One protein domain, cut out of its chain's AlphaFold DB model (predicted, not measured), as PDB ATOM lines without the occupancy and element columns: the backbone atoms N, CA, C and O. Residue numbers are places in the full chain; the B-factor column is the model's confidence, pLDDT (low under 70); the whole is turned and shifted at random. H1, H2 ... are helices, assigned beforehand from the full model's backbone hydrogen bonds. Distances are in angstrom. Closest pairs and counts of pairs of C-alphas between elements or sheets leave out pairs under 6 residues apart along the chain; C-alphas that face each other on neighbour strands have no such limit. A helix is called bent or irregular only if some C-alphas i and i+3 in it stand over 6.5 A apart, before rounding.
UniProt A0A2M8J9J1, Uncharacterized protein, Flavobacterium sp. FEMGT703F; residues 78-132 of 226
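AT A GLANCE: This is residues 78 to 132 of the 226 residues of an uncharacterized protein of Flavobacterium sp. FEMGT703F (UniProt A0A2M8J9J1). Two long helices, H2 and H3, lie side by side as a hairpin, with little H1 at one flank beside H2 and short H4 set loosely and obliquely along the opposite flank. The 55 printed residues, with four named helices and no named strand, are all helix in class, compact, with a radius of gyration of the C-alphas of 10.5 A, and span 26 by 25 by 17 A.

IN THESE COORDINATES: H1, residues 78 to 81, begins at C-alpha 78 (167.397, 219.308, 279.635). H2, residues 86 to 99, is 21.2 A long and irregular: C-alphas 87 and 90 are 7.8 A apart. H3, residues 102 to 115, is 20.2 A long. H4, residues 123 to 130, ends at C-alpha 130 (166.850, 236.039, 291.491).

HOW THE PARTS SIT: H2 and H3 form a helical hairpin and touch, closest at the C-alphas of Tyr 89 and Val 112, 5.4 A, at a shallow tilt of 6 degrees, opposite ways. H1 only just touches H2, through residues 89 to 92 alone, with 3 pairs of C-alphas within 8 A, closest at Leu 81 and Tyr 89, 6.8 A. H3 and H4 are close but not clearly touching, closest at the C-alphas of Leu 109 and Ile 129, 7.9 A; H2 and H4 are near each other. Every O i to N i+4 pair is within hydrogen-bond range in H4, 9 of 10 in H3 and 6 of 10 in H2; H1 is too short for one.

THE WHOLE: The two C-alphas farthest apart, of Gly 83 and Ser 131, are 28.1 A apart. The printed part has no cut and no long link; no printed residue is under 70 in pLDDT.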
ATOM      1  N   ASP A  78     166.503 220.398 279.232       90.25
ATOM      2  CA  ASP A  78     167.397 219.308 279.635       90.25
ATOM      3  C   ASP A  78     168.224 218.792 278.449       90.25
ATOM      4  O   ASP A  78     169.433 218.570 278.573       90.25
ATOM      5  N   GLY A  79     167.608 218.685 277.268       87.75
ATOM      6  CA  GLY A  79     168.306 218.310 276.039       87.75
ATOM      7  C   GLY A  79     169.407 219.303 275.650       87.75
ATOM      8  O   GLY A  79     170.495 218.901 275.217       87.75
ATOM      9  N   GLU A  80     169.178 220.603 275.855       90.31
ATOM     10  CA  GLU A  80     170.184 221.634 275.601       90.31
ATOM     11  C   GLU A  80     171.324 221.581 276.632       90.31
ATOM     12  O   GLU A  80     172.500 221.652 276.255       90.31
ATOM     13  N   LEU A  81     171.020 221.333 277.911       90.69
ATOM     14  CA  LEU A  81     172.030 221.185 278.966       90.69
ATOM     15  C   LEU A  81     173.002 220.019 278.733       90.69
ATOM     16  O   LEU A  81     174.199 220.186 278.965       90.69
ATOM     17  N   MET A  82     172.539 218.871 278.217       82.38
ATOM     18  CA  MET A  82     173.331 217.629 278.076       82.38
ATOM     19  C   MET A  82     174.631 217.743 277.259       82.38
ATOM     20  O   MET A  82     175.432 216.817 277.227       82.38
ATOM     21  N   GLY A  83     174.867 218.852 276.560       78.81
ATOM     22  CA  GLY A  83     176.160 219.096 275.903       78.81
ATOM     23  C   GLY A  83     176.571 220.555 275.919       78.81
ATOM     24  O   GLY A  83     177.403 220.959 275.113       78.81
ATOM     25  N   THR A  84     175.963 221.330 276.809       88.12
ATOM     26  CA  THR A  84     176.388 222.693 277.075       88.12
ATOM     27  C   THR A  84     177.509 222.642 278.116       88.12
ATOM     28  O   THR A  84     177.393 221.905 279.098       88.12
ATOM     29  N   PRO A  85     178.623 223.369 277.930       91.19
ATOM     30  CA  PRO A  85     179.622 223.525 278.980       91.19
ATOM     31  C   PRO A  85     178.989 224.120 280.241       91.19
ATOM     32  O   PRO A  85     178.168 225.028 280.159       91.19
ATOM     33  N   LYS A  86     179.404 223.666 281.425       90.19
ATOM     34  CA  LYS A  86     178.836 224.149 282.696       90.19
ATOM     35  C   LYS A  86     178.923 225.663 282.885       90.19
ATOM     36  O   LYS A  86     178.068 226.227 283.550       90.19
ATOM     37  N   GLY A  87     179.915 226.321 282.281       91.50
ATOM     38  CA  GLY A  87     180.040 227.782 282.300       91.50
ATOM     39  C   GLY A  87     178.911 228.536 281.579       91.50
ATOM     40  O   GLY A  87     178.794 229.742 281.758       91.50
ATOM     41  N   ASP A  88     178.077 227.840 280.800       92.69
ATOM     42  CA  ASP A  88     176.992 228.416 279.998       92.69
ATOM     43  C   ASP A  88     175.590 227.985 280.482       92.69
ATOM     44  O   ASP A  88     174.588 228.249 279.816       92.69
ATOM     45  N   TYR A  89     175.478 227.332 281.644       95.81
ATOM     46  CA  TYR A  89     174.198 226.817 282.153       95.81
ATOM     47  C   TYR A  89     173.168 227.924 282.410       95.81
ATOM     48  O   TYR A  89     171.999 227.773 282.047       95.81
ATOM     49  N   ILE A  90     173.590 229.069 282.953       96.38
ATOM     50  CA  ILE A  90     172.711 230.235 283.119       96.38
ATOM     51  C   ILE A  90     172.210 230.742 281.761       96.38
ATOM     52  O   ILE A  90     171.051 231.135 281.652       96.38
ATOM     53  N   SER A  91     173.023 230.689 280.703       95.00
ATOM     54  CA  SER A  91     172.596 231.093 279.357       95.00
ATOM     55  C   SER A  91     171.476 230.196 278.822       95.00
ATOM     56  O   SER A  91     170.516 230.693 278.232       95.00
ATOM     57  N   VAL A  92     171.557 228.886 279.076       95.94
ATOM     58  CA  VAL A  92     170.489 227.935 278.726       95.94
ATOM     59  C   VAL A  92     169.232 228.218 279.544       95.94
ATOM     60  O   VAL A  92     168.145 228.295 278.975       95.94
ATOM     61  N   PHE A  93     169.362 228.461 280.850       97.69
ATOM     62  CA  PHE A  93     168.227 228.869 281.681       97.69
ATOM     63  C   PHE A  93     167.531 230.110 281.121       97.69
ATOM     64  O   PHE A  93     166.323 230.082 280.902       97.69
ATOM     65  N   LEU A  94     168.287 231.164 280.801       97.38
ATOM     66  CA  LEU A  94     167.729 232.415 280.284       97.38
ATOM     67  C   LEU A  94     166.923 232.228 278.993       97.38
ATOM     68  O   LEU A  94     165.929 232.926 278.803       97.38
ATOM     69  N   LYS A  95     167.338 231.298 278.125       96.12
ATOM     70  CA  LYS A  95     166.661 230.978 276.859       96.12
ATOM     71  C   LYS A  95     165.310 230.291 277.067       96.12
ATOM     72  O   LYS A  95     164.403 230.488 276.263       96.12
ATOM     73  N   HIS A  96     165.184 229.484 278.118       96.44
ATOM     74  CA  HIS A  96     164.006 228.644 278.360       96.44
ATOM     75  C   HIS A  96     163.081 229.171 279.459       96.44
ATOM     76  O   HIS A  96     161.938 228.726 279.544       96.44
ATOM     77  N   GLN A  97     163.534 230.127 280.276       97.00
ATOM     78  CA  GLN A  97     162.864 230.547 281.511       97.00
ATOM     79  C   GLN A  97     161.390 230.947 281.355       97.00
ATOM     80  O   GLN A  97     160.599 230.767 282.280       97.00
ATOM     81  N   ASP A  98     160.999 231.490 280.203       96.06
ATOM     82  CA  ASP A  98     159.627 231.941 279.955       96.06
ATOM     83  C   ASP A  98     158.656 230.767 279.760       96.06
ATOM     84  O   ASP A  98     157.460 230.917 279.995       96.06
ATOM     85  N   SER A  99     159.166 229.591 279.383       94.88
ATOM     86  CA  SER A  99     158.371 228.370 279.191       94.88
ATOM     87  C   SER A  99     158.041 227.633 280.489       94.88
ATOM     88  O   SER A  99     157.161 226.776 280.495       94.88
ATOM     89  N   PHE A 100     158.740 227.951 281.578       97.25
ATOM     90  CA  PHE A 100     158.608 227.237 282.839       97.25
ATOM     91  C   PHE A 100     157.364 227.683 283.602       97.25
ATOM     92  O   PHE A 100     157.003 228.867 283.610       97.25
ATOM     93  N   SER A 101     156.750 226.740 284.314       98.25
ATOM     94  CA  SER A 101     155.901 227.095 285.444       98.25
ATOM     95  C   SER A 101     156.707 227.857 286.504       98.25
ATOM     96  O   SER A 101     157.939 227.868 286.502       98.25
ATOM     97  N   ASP A 102     156.009 228.514 287.424       98.44
ATOM     98  CA  ASP A 102     156.665 229.279 288.485       98.44
ATOM     99  C   ASP A 102     157.524 228.392 289.403       98.44
ATOM    100  O   ASP A 102     158.606 228.807 289.800       98.44
ATOM    101  N   GLU A 103     157.089 227.162 289.690       98.25
ATOM    102  CA  GLU A 103     157.873 226.179 290.454       98.25
ATOM    103  C   GLU A 103     159.125 225.742 289.684       98.25
ATOM    104  O   GLU A 103     160.241 225.900 290.183       98.25
ATOM    105  N   GLU A 104     158.962 225.306 288.429       98.25
ATOM    106  CA  GLU A 104     160.086 224.894 287.579       98.25
ATOM    107  C   GLU A 104     161.110 226.013 287.380       98.25
ATOM    108  O   GLU A 104     162.302 225.740 287.260       98.25
ATOM    109  N   TYR A 105     160.676 227.276 287.339       98.75
ATOM    110  CA  TYR A 105     161.585 228.413 287.236       98.75
ATOM    111  C   TYR A 105     162.594 228.430 288.383       98.75
ATOM    112  O   TYR A 105     163.795 228.563 288.142       98.75
ATOM    113  N   TRP A 106     162.120 228.288 289.619       98.69
ATOM    114  CA  TRP A 106     162.981 228.347 290.794       98.69
ATOM    115  C   TRP A 106     163.845 227.097 290.937       98.69
ATOM    116  O   TRP A 106     165.044 227.227 291.183       98.69
ATOM    117  N   GLU A 107     163.280 225.912 290.692       98.25
ATOM    118  CA  GLU A 107     164.026 224.649 290.744       98.25
ATOM    119  C   GLU A 107     165.146 224.621 289.694       98.25
ATOM    120  O   GLU A 107     166.296 224.288 289.994       98.25
ATOM    121  N   LYS A 108     164.843 225.035 288.457       98.44
ATOM    122  CA  LYS A 108     165.834 225.082 287.376       98.44
ATOM    123  C   LYS A 108     166.868 226.172 287.612       98.44
ATOM    124  O   LYS A 108     168.035 225.930 287.316       98.44
ATOM    125  N   LEU A 109     166.481 227.328 288.164       98.50
ATOM    126  CA  LEU A 109     167.420 228.389 288.540       98.50
ATOM    127  C   LEU A 109     168.410 227.902 289.605       98.50
ATOM    128  O   LEU A 109     169.613 228.095 289.429       98.50
ATOM    129  N   ALA A 110     167.922 227.246 290.665       98.00
ATOM    130  CA  ALA A 110     168.770 226.635 291.687       98.00
ATOM    131  C   ALA A 110     169.756 225.659 291.043       98.00
ATOM    132  O   ALA A 110     170.970 225.814 291.180       98.00
ATOM    133  N   TYR A 111     169.235 224.716 290.251       97.06
ATOM    134  CA  TYR A 111     170.037 223.702 289.579       97.06
ATOM    135  C   TYR A 111     171.148 224.318 288.722       97.06
ATOM    136  O   TYR A 111     172.318 223.972 288.901       97.06
ATOM    137  N   VAL A 112     170.821 225.246 287.811       97.19
ATOM    138  CA  VAL A 112     171.846 225.830 286.934       97.19
ATOM    139  C   VAL A 112     172.843 226.672 287.706       97.19
ATOM    140  O   VAL A 112     174.017 226.649 287.362       97.19
ATOM    141  N   TYR A 113     172.420 227.377 288.756       96.75
ATOM    142  CA  TYR A 113     173.314 228.194 289.569       96.75
ATOM    143  C   TYR A 113     174.311 227.335 290.358       96.75
ATOM    144  O   TYR A 113     175.508 227.621 290.353       96.75
ATOM    145  N   ILE A 114     173.836 226.264 290.997       94.81
ATOM    146  CA  ILE A 114     174.667 225.354 291.797       94.81
ATOM    147  C   ILE A 114     175.633 224.572 290.902       94.81
ATOM    148  O   ILE A 114     176.802 224.403 291.254       94.81
ATOM    149  N   MET A 115     175.149 224.094 289.751       93.88
ATOM    150  CA  MET A 115     175.911 223.234 288.842       93.88
ATOM    151  C   MET A 115     176.860 223.991 287.915       93.88
ATOM    152  O   MET A 115     177.769 223.367 287.355       93.88
ATOM    153  N   GLN A 116     176.636 225.289 287.721       90.81
ATOM    154  CA  GLN A 116     177.483 226.126 286.887       90.81
ATOM    155  C   GLN A 116     178.886 226.240 287.489       90.81
ATOM    156  O   GLN A 116     179.072 226.583 288.655       90.81
ATOM    157  N   ASP A 117     179.888 225.975 286.651       86.75
ATOM    158  CA  ASP A 117     181.286 226.230 286.988       86.75
ATOM    159  C   ASP A 117     181.575 227.743 286.946       86.75
ATOM    160  O   ASP A 117     180.703 228.567 286.670       86.75
ATOM    161  N   PHE A 118     182.821 228.145 287.204       74.75
ATOM    162  CA  PHE A 118     183.203 229.554 287.144       74.75
ATOM    163  C   PHE A 118     182.859 230.177 285.777       74.75
ATOM    164  O   PHE A 118     183.482 229.865 284.762       74.75
ATOM    165  N   ALA A 119     181.883 231.087 285.777       76.81
ATOM    166  CA  ALA A 119     181.403 231.805 284.606       76.81
ATOM    167  C   ALA A 119     181.327 233.306 284.891       76.81
ATOM    168  O   ALA A 119     180.904 233.739 285.967       76.81
ATOM    169  N   HIS A 120     181.689 234.118 283.900       79.12
ATOM    170  CA  HIS A 120     181.534 235.569 283.967       79.12
ATOM    171  C   HIS A 120     180.101 235.975 283.606       79.12
ATOM    172  O   HIS A 120     179.846 236.526 282.538       79.12
ATOM    173  N   VAL A 121     179.157 235.710 284.511       86.81
ATOM    174  CA  VAL A 121     177.778 236.204 284.395       86.81
ATOM    175  C   VAL A 121     177.679 237.586 285.061       86.81
ATOM    176  O   VAL A 121     178.062 237.723 286.227       86.81
ATOM    177  N   PRO A 122     177.184 238.625 284.358       89.50
ATOM    178  CA  PRO A 122     177.023 239.955 284.937       89.50
ATOM    179  C   PRO A 122     176.082 239.961 286.145       89.50
ATOM    180  O   PRO A 122     175.053 239.287 286.143       89.50
ATOM    181  N   TYR A 123     176.382 240.796 287.144       90.25
ATOM    182  CA  TYR A 123     175.531 240.960 288.330       90.25
ATOM    183  C   TYR A 123     174.074 241.286 287.968       90.25
ATOM    184  O   TYR A 123     173.171 240.707 288.560       90.25
ATOM    185  N   GLU A 124     173.829 242.129 286.959       91.31
ATOM    186  CA  GLU A 124     172.464 242.492 286.541       91.31
ATOM    187  C   GLU A 124     171.645 241.298 286.035       91.31
ATOM    188  O   GLU A 124     170.435 241.250 286.238       91.31
ATOM    189  N   VAL A 125     172.298 240.305 285.423       93.88
ATOM    190  CA  VAL A 125     171.629 239.069 284.997       93.88
ATOM    191  C   VAL A 125     171.182 238.280 286.221       93.88
ATOM    192  O   VAL A 125     170.017 237.903 286.313       93.88
ATOM    193  N   TYR A 126     172.081 238.092 287.192       94.56
ATOM    194  CA  TYR A 126     171.737 237.431 288.449       94.56
ATOM    195  C   TYR A 126     170.659 238.186 289.219       94.56
ATOM    196  O   TYR A 126     169.693 237.583 289.674       94.56
ATOM    197  N   LYS A 127     170.787 239.508 289.335       94.25
ATOM    198  CA  LYS A 127     169.795 240.346 289.998       94.25
ATOM    199  C   LYS A 127     168.428 240.157 289.362       94.25
ATOM    200  O   LYS A 127     167.472 239.935 290.094       94.25
ATOM    201  N   ASN A 128     168.336 240.193 288.033       95.44
ATOM    202  CA  ASN A 128     167.078 240.004 287.316       95.44
ATOM    203  C   ASN A 128     166.433 238.648 287.657       95.44
ATOM    204  O   ASN A 128     165.327 238.622 288.190       95.44
ATOM    205  N   ILE A 129     167.152 237.538 287.462       97.38
ATOM    206  CA  ILE A 129     166.564 236.201 287.639       97.38
ATOM    207  C   ILE A 129     166.233 235.879 289.108       97.38
ATOM    208  O   ILE A 129     165.171 235.342 289.410       97.38
ATOM    209  N   PHE A 130     167.077 236.289 290.060       97.69
ATOM    210  CA  PHE A 130     166.850 236.039 291.491       97.69
ATOM    211  C   PHE A 130     165.846 237.003 292.151       97.69
ATOM    212  O   PHE A 130     165.393 236.743 293.274       97.69
ATOM    213  N   SER A 131     165.495 238.111 291.484       96.44
ATOM    214  CA  SER A 131     164.461 239.064 291.929       96.44
ATOM    215  C   SER A 131     163.128 238.919 291.191       96.44
ATOM    216  O   SER A 131     162.242 239.754 291.369       96.44
ATOM    217  N   SER A 132     162.968 237.861 290.391       97.31
ATOM    218  CA  SER A 132     161.713 237.543 289.711       97.31
ATOM    219  C   SER A 132     160.520 237.523 290.679       97.31
ATOM    220  O   SER A 132     160.613 237.010 291.794       97.31
TER     221      SER A 132